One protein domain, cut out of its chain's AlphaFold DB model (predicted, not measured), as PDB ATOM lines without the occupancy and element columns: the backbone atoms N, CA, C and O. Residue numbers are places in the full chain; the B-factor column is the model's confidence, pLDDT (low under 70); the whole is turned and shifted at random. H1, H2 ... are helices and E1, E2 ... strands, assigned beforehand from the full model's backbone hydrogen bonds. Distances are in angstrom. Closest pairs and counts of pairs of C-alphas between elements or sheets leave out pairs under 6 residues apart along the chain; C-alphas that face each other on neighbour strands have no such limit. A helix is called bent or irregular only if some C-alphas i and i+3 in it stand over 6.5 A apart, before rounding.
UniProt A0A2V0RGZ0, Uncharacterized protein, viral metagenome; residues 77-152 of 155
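What this domain is: This is residues 77 to 152 of the 155 residues of an uncharacterized protein of viral metagenome (UniProt A0A2V0RGZ0). Two pairs of side-by-side helices, H2 with H3 and H1 with H4, meet at a steep angle, with H3 and H4 making a corner. A two-stranded hairpin, E1 and E2, forms the other side of this small rounded body, where E1 packs on H4; the short stretch 93 to 94 pairs with E2. The printed part has 76 residues with four named helices and two named strands, in the order H1 H2 H3 H4 E1 E2; the sheet has the order E1 - E2, antiparallel, and the class is mostly helix. It is compact, with a radius of gyration of the C-alphas of 11.2 A, and spans 26 by 25 by 23 A.

How they stand to each other: E1, residues 137 to 141, and E2, residues 147 to 151, form an antiparallel hairpin, with 159 degrees between their directions. N 138 and O 150 are within hydrogen-bond range at 2.8 A, as are N 140 and O 148 at 2.9 A. Residues 93 to 94 pair with residues 147 to 148 of E2, antiparallel. The closest C-alphas of E1 and H4, residues 123 to 134, are those of Ala 139 and Gln 129, 5.7 A apart. H4 and E2 are near each other, with 6 pairs of C-alphas within 10 A. With its residues 123 to 128 alone H4 touches H3, residues 104 to 118, at a steep tilt of 54 degrees, opposite ways; the closest C-alphas are those of Tyr 125 and Leu 113, 5.2 A apart. H3 is apart from E1 and E2. H3 is the hub, touching three helices. H2, residues 96 to 101, and H3 form a helical hairpin at a shallow tilt of 2 degrees, with the C-alphas of Leu 99 and Ile 107 closest at 5.7 A. H2 is irregular, with C-alphas 97 and 100 7.7 A apart, and its line is a rough one. H1, residues 77 to 83, touches H4 at a shallow tilt of 27 degrees, the same way; the C-alphas of Glu 79 and Val 131 are closest at 6.5 A. H1 and H3 only just touch, with 3 pairs of C-alphas within 8 A, the closest those of Leu 81 and Leu 109 at 6.8 A. In H1 and H3 every O i to N i+4 pair is within hydrogen-bond range; in H4 6 of 8 are, and in H2 0 of 2, beside 1 of 3 O i to N i+3 pairs.

Where its parts are: E1 measures 13.9 A and E2 13.6 A from first to last C-alpha, H3 20.9 A and H4 17.7 A. H1 begins at C-alpha 77, (31.314, -7.370, 35.094), H3 at C-alpha 104, (27.877, -11.490, 21.453), and E2 ends at C-alpha 151, (45.856, -22.976, 29.041).

The domain as a whole: The two C-alphas farthest apart are those of Glu 84 and Gly 143, 28.7 A. The printed part has no cut. The link from H1 to H2, residues 84 to 95, is long; the other links are tight. The mean pLDDT of the printed part is 85.4, and residues 77 and 120 are under 70.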
ATOM      1  N   ARG A  77      31.636  -7.262  36.512       68.44
ATOM      2  CA  ARG A  77      31.314  -7.370  35.094       68.44
ATOM      3  C   ARG A  77      32.304  -8.235  34.302       68.44
ATOM      4  O   ARG A  77      31.868  -8.974  33.436       68.44
ATOM      5  N   LEU A  78      33.618  -8.150  34.548       75.50
ATOM      6  CA  LEU A  78      34.590  -9.038  33.884       75.50
ATOM      7  C   LEU A  78      34.558 -10.446  34.475       75.50
ATOM      8  O   LEU A  78      34.733 -11.404  33.736       75.50
ATOM      9  N   GLU A  79      34.349 -10.578  35.787       74.12
ATOM     10  CA  GLU A  79      34.203 -11.891  36.423       74.12
ATOM     11  C   GLU A  79      32.961 -12.625  35.914       74.12
ATOM     12  O   GLU A  79      33.080 -13.783  35.533       74.12
ATOM     13  N   GLU A  80      31.820 -11.943  35.827       77.44
ATOM     14  CA  GLU A  80      30.566 -12.440  35.256       77.44
ATOM     15  C   GLU A  80      30.761 -12.834  33.788       77.44
ATOM     16  O   GLU A  80      30.551 -13.995  33.436       77.44
ATOM     17  N   LEU A  81      31.289 -11.919  32.961       80.69
ATOM     18  CA  LEU A  81      31.576 -12.196  31.551       80.69
ATOM     19  C   LEU A  81      32.492 -13.411  31.381       80.69
ATOM     20  O   LEU A  81      32.221 -14.243  30.530       80.69
ATOM     21  N   VAL A  82      33.561 -13.539  32.174       85.69
ATOM     22  CA  VAL A  82      34.490 -14.677  32.069       85.69
ATOM     23  C   VAL A  82      33.898 -15.969  32.629       85.69
ATOM     24  O   VAL A  82      34.161 -17.027  32.071       85.69
ATOM     25  N   SER A  83      33.111 -15.912  33.706       83.75
ATOM     26  CA  SER A  83      32.527 -17.105  34.337       83.75
ATOM     27  C   SER A  83      31.562 -17.861  33.428       83.75
ATOM     28  O   SER A  83      31.395 -19.068  33.572       83.75
ATOM     29  N   GLU A  84      30.963 -17.154  32.473       82.12
ATOM     30  CA  GLU A  84      30.011 -17.709  31.517       82.12
ATOM     31  C   GLU A  84      30.643 -18.000  30.145       82.12
ATOM     32  O   GLU A  84      29.942 -18.432  29.230       82.12
ATOM     33  N   LEU A  85      31.950 -17.758  29.987       86.25
ATOM     34  CA  LEU A  85      32.688 -18.036  28.758       86.25
ATOM     35  C   LEU A  85      33.339 -19.414  28.803       86.25
ATOM     36  O   LEU A  85      34.047 -19.765  29.749       86.25
ATOM     37  N   ASP A  86      33.207 -20.152  27.705       88.31
ATOM     38  CA  ASP A  86      34.042 -21.322  27.467       88.31
ATOM     39  C   ASP A  86      35.409 -20.885  26.921       88.31
ATOM     40  O   ASP A  86      35.647 -20.822  25.716       88.31
ATOM     41  N   LEU A  87      36.342 -20.593  27.831       86.81
ATOM     42  CA  LEU A  87      37.716 -20.211  27.484       86.81
ATOM     43  C   LEU A  87      38.453 -21.269  26.638       86.81
ATOM     44  O   LEU A  87      39.472 -20.947  26.029       86.81
ATOM     45  N   GLY A  88      37.985 -22.524  26.621       85.06
ATOM     46  CA  GLY A  88      38.554 -23.598  25.810       85.06
ATOM     47  C   GLY A  88      38.145 -23.554  24.337       85.06
ATOM     48  O   GLY A  88      38.897 -24.062  23.506       85.06
ATOM     49  N   SER A  89      37.005 -22.940  24.012       87.38
ATOM     50  CA  SER A  89      36.517 -22.808  22.630       87.38
ATOM     51  C   SER A  89      36.975 -21.523  21.938       87.38
ATOM     52  O   SER A  89      36.841 -21.396  20.721       87.38
ATOM     53  N   LEU A  90      37.549 -20.580  22.691       88.12
ATOM     54  CA  LEU A  90      38.075 -19.339  22.133       88.12
ATOM     55  C   LEU A  90      39.233 -19.598  21.152       88.12
ATOM     56  O   LEU A  90      40.094 -20.445  21.415       88.12
ATOM     57  N   PRO A  91      39.329 -18.821  20.054       87.12
ATOM     58  CA  PRO A  91      40.491 -18.853  19.177       87.12
ATOM     59  C   PRO A  91      41.788 -18.585  19.947       87.12
ATOM     60  O   PRO A  91      41.833 -17.751  20.852       87.12
ATOM     61  N   SER A  92      42.879 -19.236  19.535       83.81
ATOM     62  CA  SER A  92      44.194 -19.060  20.170       83.81
ATOM     63  C   SER A  92      44.708 -17.620  20.095       83.81
ATOM     64  O   SER A  92      45.479 -17.196  20.957       83.81
ATOM     65  N   VAL A  93      44.283 -16.879  19.065       90.44
ATOM     66  CA  VAL A  93      44.585 -15.461  18.858       90.44
ATOM     67  C   VAL A  93      43.312 -14.735  18.465       90.44
ATOM     68  O   VAL A  93      42.621 -15.143  17.533       90.44
ATOM     69  N   ILE A  94      43.032 -13.634  19.151       93.06
ATOM     70  CA  ILE A  94      41.860 -12.804  18.900       93.06
ATOM     71  C   ILE A  94      42.339 -11.425  18.483       93.06
ATOM     72  O   ILE A  94      43.108 -10.777  19.195       93.06
ATOM     73  N   ASN A  95      41.880 -10.991  17.312       91.56
ATOM     74  CA  ASN A  95      42.208  -9.706  16.709       91.56
ATOM     75  C   ASN A  95      40.952  -8.845  16.612       91.56
ATOM     76  O   ASN A  95      39.857  -9.355  16.369       91.56
ATOM     77  N   LYS A  96      41.113  -7.521  16.714       86.00
ATOM     78  CA  LYS A  96      39.993  -6.569  16.631       86.00
ATOM     79  C   LYS A  96      39.187  -6.703  15.331       86.00
ATOM     80  O   LYS A  96      37.972  -6.529  15.346       86.00
ATOM     81  N   GLY A  97      39.853  -7.049  14.226       83.94
ATOM     82  CA  GLY A  97      39.218  -7.253  12.922       83.94
ATOM     83  C   GLY A  97      38.291  -8.470  12.844       83.94
ATOM     84  O   GLY A  97      37.388  -8.468  12.019       83.94
ATOM     85  N   HIS A  98      38.469  -9.475  13.707       83.25
ATOM     86  CA  HIS A  98      37.712 -10.737  13.659       83.25
ATOM     87  C   HIS A  98      36.679 -10.847  14.789       83.25
ATOM     88  O   HIS A  98      36.136 -11.913  15.046       83.25
ATOM     89  N   LEU A  99      36.389  -9.746  15.491       85.38
ATOM     90  CA  LEU A  99      35.438  -9.771  16.604       85.38
ATOM     91  C   LEU A  99      34.045 -10.227  16.181       85.38
ATOM     92  O   LEU A  99      33.386 -10.916  16.945       85.38
ATOM     93  N   LEU A 100      33.608  -9.862  14.975       81.44
ATOM     94  CA  LEU A 100      32.274 -10.196  14.465       81.44
ATOM     95  C   LEU A 100      32.068 -11.700  14.221       81.44
ATOM     96  O   LEU A 100      30.941 -12.118  13.989       81.44
ATOM     97  N   GLU A 101      33.138 -12.494  14.275       86.38
ATOM     98  CA  GLU A 101      33.097 -13.954  14.147       86.38
ATOM     99  C   GLU A 101      32.890 -14.653  15.501       86.38
ATOM    100  O   GLU A 101      32.730 -15.870  15.554       86.38
ATOM    101  N   LEU A 102      32.900 -13.892  16.600       86.94
ATOM    102  CA  LEU A 102      32.688 -14.396  17.953       86.94
ATOM    103  C   LEU A 102      31.221 -14.230  18.382       86.94
ATOM    104  O   LEU A 102      30.456 -13.476  17.778       86.94
ATOM    105  N   GLY A 103      30.830 -14.903  19.464       87.81
ATOM    106  CA  GLY A 103      29.527 -14.680  20.088       87.81
ATOM    107  C   GLY A 103      29.401 -13.276  20.695       87.81
ATOM    108  O   GLY A 103      30.378 -12.555  20.917       87.81
ATOM    109  N   GLU A 104      28.164 -12.849  20.963       85.38
ATOM    110  CA  GLU A 104      27.877 -11.490  21.453       85.38
ATOM    111  C   GLU A 104      28.626 -11.151  22.749       85.38
ATOM    112  O   GLU A 104      29.065 -10.014  22.949       85.38
ATOM    113  N   ARG A 105      28.808 -12.135  23.631       83.25
ATOM    114  CA  ARG A 105      29.470 -11.952  24.927       83.25
ATOM    115  C   ARG A 105      30.973 -11.807  24.775       83.25
ATOM    116  O   ARG A 105      31.564 -10.902  25.366       83.25
ATOM    117  N   GLU A 106      31.578 -12.645  23.944       89.62
ATOM    118  CA  GLU A 106      32.974 -12.544  23.546       89.62
ATOM    119  C   GLU A 106      33.232 -11.175  22.913       89.62
ATOM    120  O   GLU A 106      34.172 -10.485  23.305       89.62
ATOM    121  N   ILE A 107      32.359 -10.727  22.004       87.00
ATOM    122  CA  ILE A 107      32.446  -9.398  21.389       87.00
ATOM    123  C   ILE A 107      32.484  -8.307  22.460       87.00
ATOM    124  O   ILE A 107      33.338  -7.418  22.398       87.00
ATOM    125  N   VAL A 108      31.569  -8.347  23.434       84.50
ATOM    126  CA  VAL A 108      31.529  -7.364  24.526       84.50
ATOM    127  C   VAL A 108      32.824  -7.396  25.333       84.50
ATOM    128  O   VAL A 108      33.417  -6.338  25.557       84.50
ATOM    129  N   LEU A 109      33.291  -8.584  25.726       87.50
ATOM    130  CA  LEU A 109      34.538  -8.744  26.466       87.50
ATOM    131  C   LEU A 109      35.722  -8.171  25.680       87.50
ATOM    132  O   LEU A 109      36.416  -7.284  26.170       87.50
ATOM    133  N   PHE A 110      35.952  -8.631  24.453       90.19
ATOM    134  CA  PHE A 110      37.138  -8.237  23.698       90.19
ATOM    135  C   PHE A 110      37.105  -6.772  23.264       90.19
ATOM    136  O   PHE A 110      38.163  -6.151  23.206       90.19
ATOM    137  N   LYS A 111      35.927  -6.161  23.064       85.56
ATOM    138  CA  LYS A 111      35.823  -4.699  22.905       85.56
ATOM    139  C   LYS A 111      36.362  -3.954  24.126       85.56
ATOM    140  O   LYS A 111      37.135  -3.013  23.955       85.56
ATOM    141  N   ILE A 112      36.001  -4.390  25.336       83.69
ATOM    142  CA  ILE A 112      36.511  -3.811  26.589       83.69
ATOM    143  C   ILE A 112      38.034  -3.989  26.669       83.69
ATOM    144  O   ILE A 112      38.756  -3.031  26.953       83.69
ATOM    145  N   LEU A 113      38.541  -5.190  26.371       88.94
ATOM    146  CA  LEU A 113      39.977  -5.477  26.433       88.94
ATOM    147  C   LEU A 113      40.778  -4.642  25.428       88.94
ATOM    148  O   LEU A 113      41.771  -4.025  25.813       88.94
ATOM    149  N   PHE A 114      40.332  -4.559  24.171       87.19
ATOM    150  CA  PHE A 114      41.000  -3.742  23.158       87.19
ATOM    151  C   PHE A 114      40.959  -2.259  23.502       87.19
ATOM    152  O   PHE A 114      41.989  -1.602  23.414       87.19
ATOM    153  N   GLN A 115      39.830  -1.738  23.987       81.06
ATOM    154  CA  GLN A 115      39.758  -0.351  24.449       81.06
ATOM    155  C   GLN A 115      40.733  -0.085  25.612       81.06
ATOM    156  O   GLN A 115      41.372   0.969  25.675       81.06
ATOM    157  N   SER A 116      40.889  -1.045  26.525       80.38
ATOM    158  CA  SER A 116      41.840  -0.950  27.636       80.38
ATOM    159  C   SER A 116      43.301  -0.929  27.173       80.38
ATOM    160  O   SER A 116      44.100  -0.175  27.732       80.38
ATOM    161  N   ILE A 117      43.642  -1.715  26.148       81.31
ATOM    162  CA  ILE A 117      44.979  -1.748  25.538       81.31
ATOM    163  C   ILE A 117      45.244  -0.463  24.740       81.31
ATOM    164  O   ILE A 117      46.254   0.198  24.958       81.31
ATOM    165  N   GLU A 118      44.319  -0.071  23.860       80.50
ATOM    166  CA  GLU A 118      44.450   1.092  22.966       80.50
ATOM    167  C   GLU A 118      44.522   2.418  23.726       80.50
ATOM    168  O   GLU A 118      45.205   3.345  23.301       80.50
ATOM    169  N   SER A 119      43.849   2.507  24.874       75.75
ATOM    170  CA  SER A 119      43.933   3.681  25.748       75.75
ATOM    171  C   SER A 119      45.246   3.770  26.535       75.75
ATOM    172  O   SER A 119      45.497   4.793  27.170       75.75
ATOM    173  N   GLY A 120      46.067   2.713  26.555       69.25
ATOM    174  CA  GLY A 120      47.290   2.637  27.363       69.25
ATOM    175  C   GLY A 120      47.043   2.524  28.873       69.25
ATOM    176  O   GLY A 120      47.987   2.550  29.660       69.25
ATOM    177  N   VAL A 121      45.783   2.395  29.297       71.06
ATOM    178  CA  VAL A 121      45.387   2.337  30.711       71.06
ATOM    179  C   VAL A 121      45.516   0.917  31.271       71.06
ATOM    180  O   VAL A 121      45.690   0.754  32.477       71.06
ATOM    181  N   PHE A 122      45.434  -0.114  30.416       76.38
ATOM    182  CA  PHE A 122      45.620  -1.549  30.706       76.38
ATOM    183  C   PHE A 122      44.844  -2.119  31.911       76.38
ATOM    184  O   PHE A 122      45.087  -3.258  32.312       76.38
ATOM    185  N   ARG A 123      43.911  -1.365  32.505       75.12
ATOM    186  CA  ARG A 123      43.183  -1.742  33.725       75.12
ATOM    187  C   ARG A 123      42.345  -3.002  33.530       75.12
ATOM    188  O   ARG A 123      42.557  -3.978  34.245       75.12
ATOM    189  N   ASP A 124      41.435  -2.990  32.559       80.62
ATOM    190  CA  ASP A 124      40.546  -4.124  32.291       80.62
ATOM    191  C   ASP A 124      41.328  -5.317  31.745       80.62
ATOM    192  O   ASP A 124      41.084  -6.453  32.146       80.62
ATOM    193  N   TYR A 125      42.340  -5.059  30.913       86.69
ATOM    194  CA  TYR A 125      43.225  -6.104  30.405       86.69
ATOM    195  C   TYR A 125      44.016  -6.811  31.521       86.69
ATOM    196  O   TYR A 125      44.061  -8.042  31.578       86.69
ATOM    197  N   SER A 126      44.583  -6.050  32.459       83.62
ATOM    198  CA  SER A 126      45.311  -6.605  33.606       83.62
ATOM    199  C   SER A 126      44.389  -7.373  34.550       83.62
ATOM    200  O   SER A 126      44.803  -8.372  35.139       83.62
ATOM    201  N   GLU A 127      43.147  -6.919  34.725       84.12
ATOM    202  CA  GLU A 127      42.168  -7.621  35.553       84.12
ATOM    203  C   GLU A 127      41.711  -8.922  34.895       84.12
ATOM    204  O   GLU A 127      41.748  -9.971  35.534       84.12
ATOM    205  N   PHE A 128      41.405  -8.889  33.599       89.31
ATOM    206  CA  PHE A 128      41.109 -10.080  32.810       89.31
ATOM    207  C   PHE A 128      42.202 -11.145  32.951       89.31
ATOM    208  O   PHE A 128      41.896 -12.292  33.274       89.31
ATOM    209  N   GLN A 129      43.482 -10.763  32.834       90.25
ATOM    210  CA  GLN A 129      44.610 -11.678  33.047       90.25
ATOM    211  C   GLN A 129      44.607 -12.338  34.436       90.25
ATOM    212  O   GLN A 129      45.024 -13.491  34.559       90.25
ATOM    213  N   LYS A 130      44.169 -11.640  35.493       85.62
ATOM    214  CA  LYS A 130      44.056 -12.224  36.842       85.62
ATOM    215  C   LYS A 130      42.864 -13.168  36.955       85.62
ATOM    216  O   LYS A 130      42.994 -14.204  37.600       85.62
ATOM    217  N   VAL A 131      41.730 -12.810  36.355       86.81
ATOM    218  CA  VAL A 131      40.502 -13.612  36.402       86.81
ATOM    219  C   VAL A 131      40.732 -14.953  35.708       86.81
ATOM    220  O   VAL A 131      40.584 -15.991  36.345       86.81
ATOM    221  N   ILE A 132      41.207 -14.954  34.460       90.12
ATOM    222  CA  ILE A 132      41.407 -16.195  33.688       90.12
ATOM    223  C   ILE A 132      42.476 -17.122  34.289       90.12
ATOM    224  O   ILE A 132      42.411 -18.335  34.101       90.12
ATOM    225  N   ARG A 133      43.428 -16.588  35.074       89.31
ATOM    226  CA  ARG A 133      44.398 -17.411  35.823       89.31
ATOM    227  C   ARG A 133      43.729 -18.327  36.839       89.31
ATOM    228  O   ARG A 133      44.229 -19.425  37.049       89.31
ATOM    229  N   ARG A 134      42.605 -17.913  37.436       87.19
ATOM    230  CA  ARG A 134      41.822 -18.756  38.360       87.19
ATOM    231  C   ARG A 134      41.190 -19.957  37.648       87.19
ATOM    232  O   ARG A 134      40.949 -20.971  38.284       87.19
ATOM    233  N   TYR A 135      40.987 -19.847  36.336       87.75
ATOM    234  CA  TYR A 135      40.480 -20.911  35.468       87.75
ATOM    235  C   TYR A 135      41.604 -21.725  34.800       87.75
ATOM    236  O   TYR A 135      41.333 -22.555  33.939       87.75
ATOM    237  N   GLY A 136      42.874 -21.483  35.154       90.19
ATOM    238  CA  GLY A 136      44.016 -22.188  34.565       90.19
ATOM    239  C   GLY A 136      44.447 -21.657  33.195       90.19
ATOM    240  O   GLY A 136      45.064 -22.390  32.426       90.19
ATOM    241  N   TYR A 137      44.156 -20.393  32.870       93.12
ATOM    242  CA  TYR A 137      44.544 -19.757  31.606       93.12
ATOM    243  C   TYR A 137      45.483 -18.562  31.816       93.12
ATOM    244  O   TYR A 137      45.544 -17.941  32.875       93.12
ATOM    245  N   LYS A 138      46.224 -18.204  30.768       93.56
ATOM    246  CA  LYS A 138      47.038 -16.985  30.688       93.56
ATOM    247  C   LYS A 138      46.764 -16.260  29.378       93.56
ATOM    248  O   LYS A 138      46.601 -16.906  28.345       93.56
ATOM    249  N   ALA A 139      46.789 -14.929  29.429       93.00
ATOM    250  CA  ALA A 139      46.674 -14.083  28.250       93.00
ATOM    251  C   ALA A 139      47.904 -13.195  28.049       93.00
ATOM    252  O   ALA A 139      48.547 -12.789  29.022       93.00
ATOM    253  N   HIS A 140      48.229 -12.903  26.793       92.62
ATOM    254  CA  HIS A 140      49.316 -12.018  26.373       92.62
ATOM    255  C   HIS A 140      48.895 -11.227  25.129       92.62
ATOM    256  O   HIS A 140      48.295 -11.804  24.230       92.62
ATOM    257  N   GLN A 141      49.247  -9.943  25.060       91.25
ATOM    258  CA  GLN A 141      49.026  -9.116  23.880       91.25
ATOM    259  C   GLN A 141      50.343  -8.999  23.120       91.25
ATOM    260  O   GLN A 141      51.367  -8.687  23.719       91.25
ATOM    261  N   ASP A 142      50.321  -9.290  21.823       87.19
ATOM    262  CA  ASP A 142      51.506  -9.204  20.971       87.19
ATOM    263  C   ASP A 142      51.705  -7.809  20.361       87.19
ATOM    264  O   ASP A 142      50.817  -6.959  20.388       87.19
ATOM    265  N   GLY A 143      52.876  -7.575  19.764       79.31
ATOM    266  CA  GLY A 143      53.193  -6.306  19.099       79.31
ATOM    267  C   GLY A 143      52.315  -5.981  17.881       79.31
ATOM    268  O   GLY A 143      52.333  -4.844  17.423       79.31
ATOM    269  N   SER A 144      51.539  -6.945  17.373       81.19
ATOM    270  CA  SER A 144      50.563  -6.755  16.290       81.19
ATOM    271  C   SER A 144      49.154  -6.405  16.782       81.19
ATOM    272  O   SER A 144      48.272  -6.158  15.962       81.19
ATOM    273  N   GLY A 145      48.929  -6.343  18.099       82.12
ATOM    274  CA  GLY A 145      47.625  -6.003  18.672       82.12
ATOM    275  C   GLY A 145      46.685  -7.195  18.853       82.12
ATOM    276  O   GLY A 145      45.510  -6.980  19.136       82.12
ATOM    277  N   GLY A 146      47.171  -8.430  18.722       91.50
ATOM    278  CA  GLY A 146      46.406  -9.646  18.985       91.50
ATOM    279  C   GLY A 146      46.468 -10.057  20.456       91.50
ATOM    280  O   GLY A 146      47.522  -9.968  21.090       91.50
ATOM    281  N   ILE A 147      45.348 -10.533  21.008       94.38
ATOM    282  CA  ILE A 147      45.279 -11.124  22.352       94.38
ATOM    283  C   ILE A 147      45.352 -12.644  22.215       94.38
ATOM    284  O   ILE A 147      44.479 -13.275  21.627       94.38
ATOM    285  N   HIS A 148      46.394 -13.228  22.793       94.06
ATOM    286  CA  HIS A 148      46.630 -14.666  22.849       94.06
ATOM    287  C   HIS A 148      46.105 -15.205  24.165       94.06
ATOM    288  O   HIS A 148      46.512 -14.698  25.210       94.06
ATOM    289  N   ILE A 149      45.272 -16.243  24.136       92.88
ATOM    290  CA  ILE A 149      44.779 -16.937  25.332       92.88
ATOM    291  C   ILE A 149      45.216 -18.394  25.243       92.88
ATOM    292  O   ILE A 149      45.046 -19.046  24.219       92.88
ATOM    293  N   ARG A 150      45.816 -18.914  26.314       92.06
ATOM    294  CA  ARG A 150      46.281 -20.305  26.361       92.06
ATOM    295  C   ARG A 150      46.133 -20.900  27.749       92.06
ATOM    296  O   ARG A 150      46.295 -20.194  28.748       92.06
ATOM    297  N   LYS A 151      45.878 -22.205  27.797       91.75
ATOM    298  CA  LYS A 151      45.856 -22.976  29.041       91.75
ATOM    299  C   LYS A 151      47.257 -23.017  29.662       91.75
ATOM    300  O   LYS A 151      48.272 -22.900  28.968       91.75
ATOM    301  N   ILE A 152      47.320 -23.081  30.982       90.00
ATOM    302  CA  ILE A 152      48.552 -23.258  31.743       90.00
ATOM    303  C   ILE A 152      48.720 -24.763  31.944       90.00
ATOM    304  O   ILE A 152      47.913 -25.387  32.626       90.00
TER     305      ILE A 152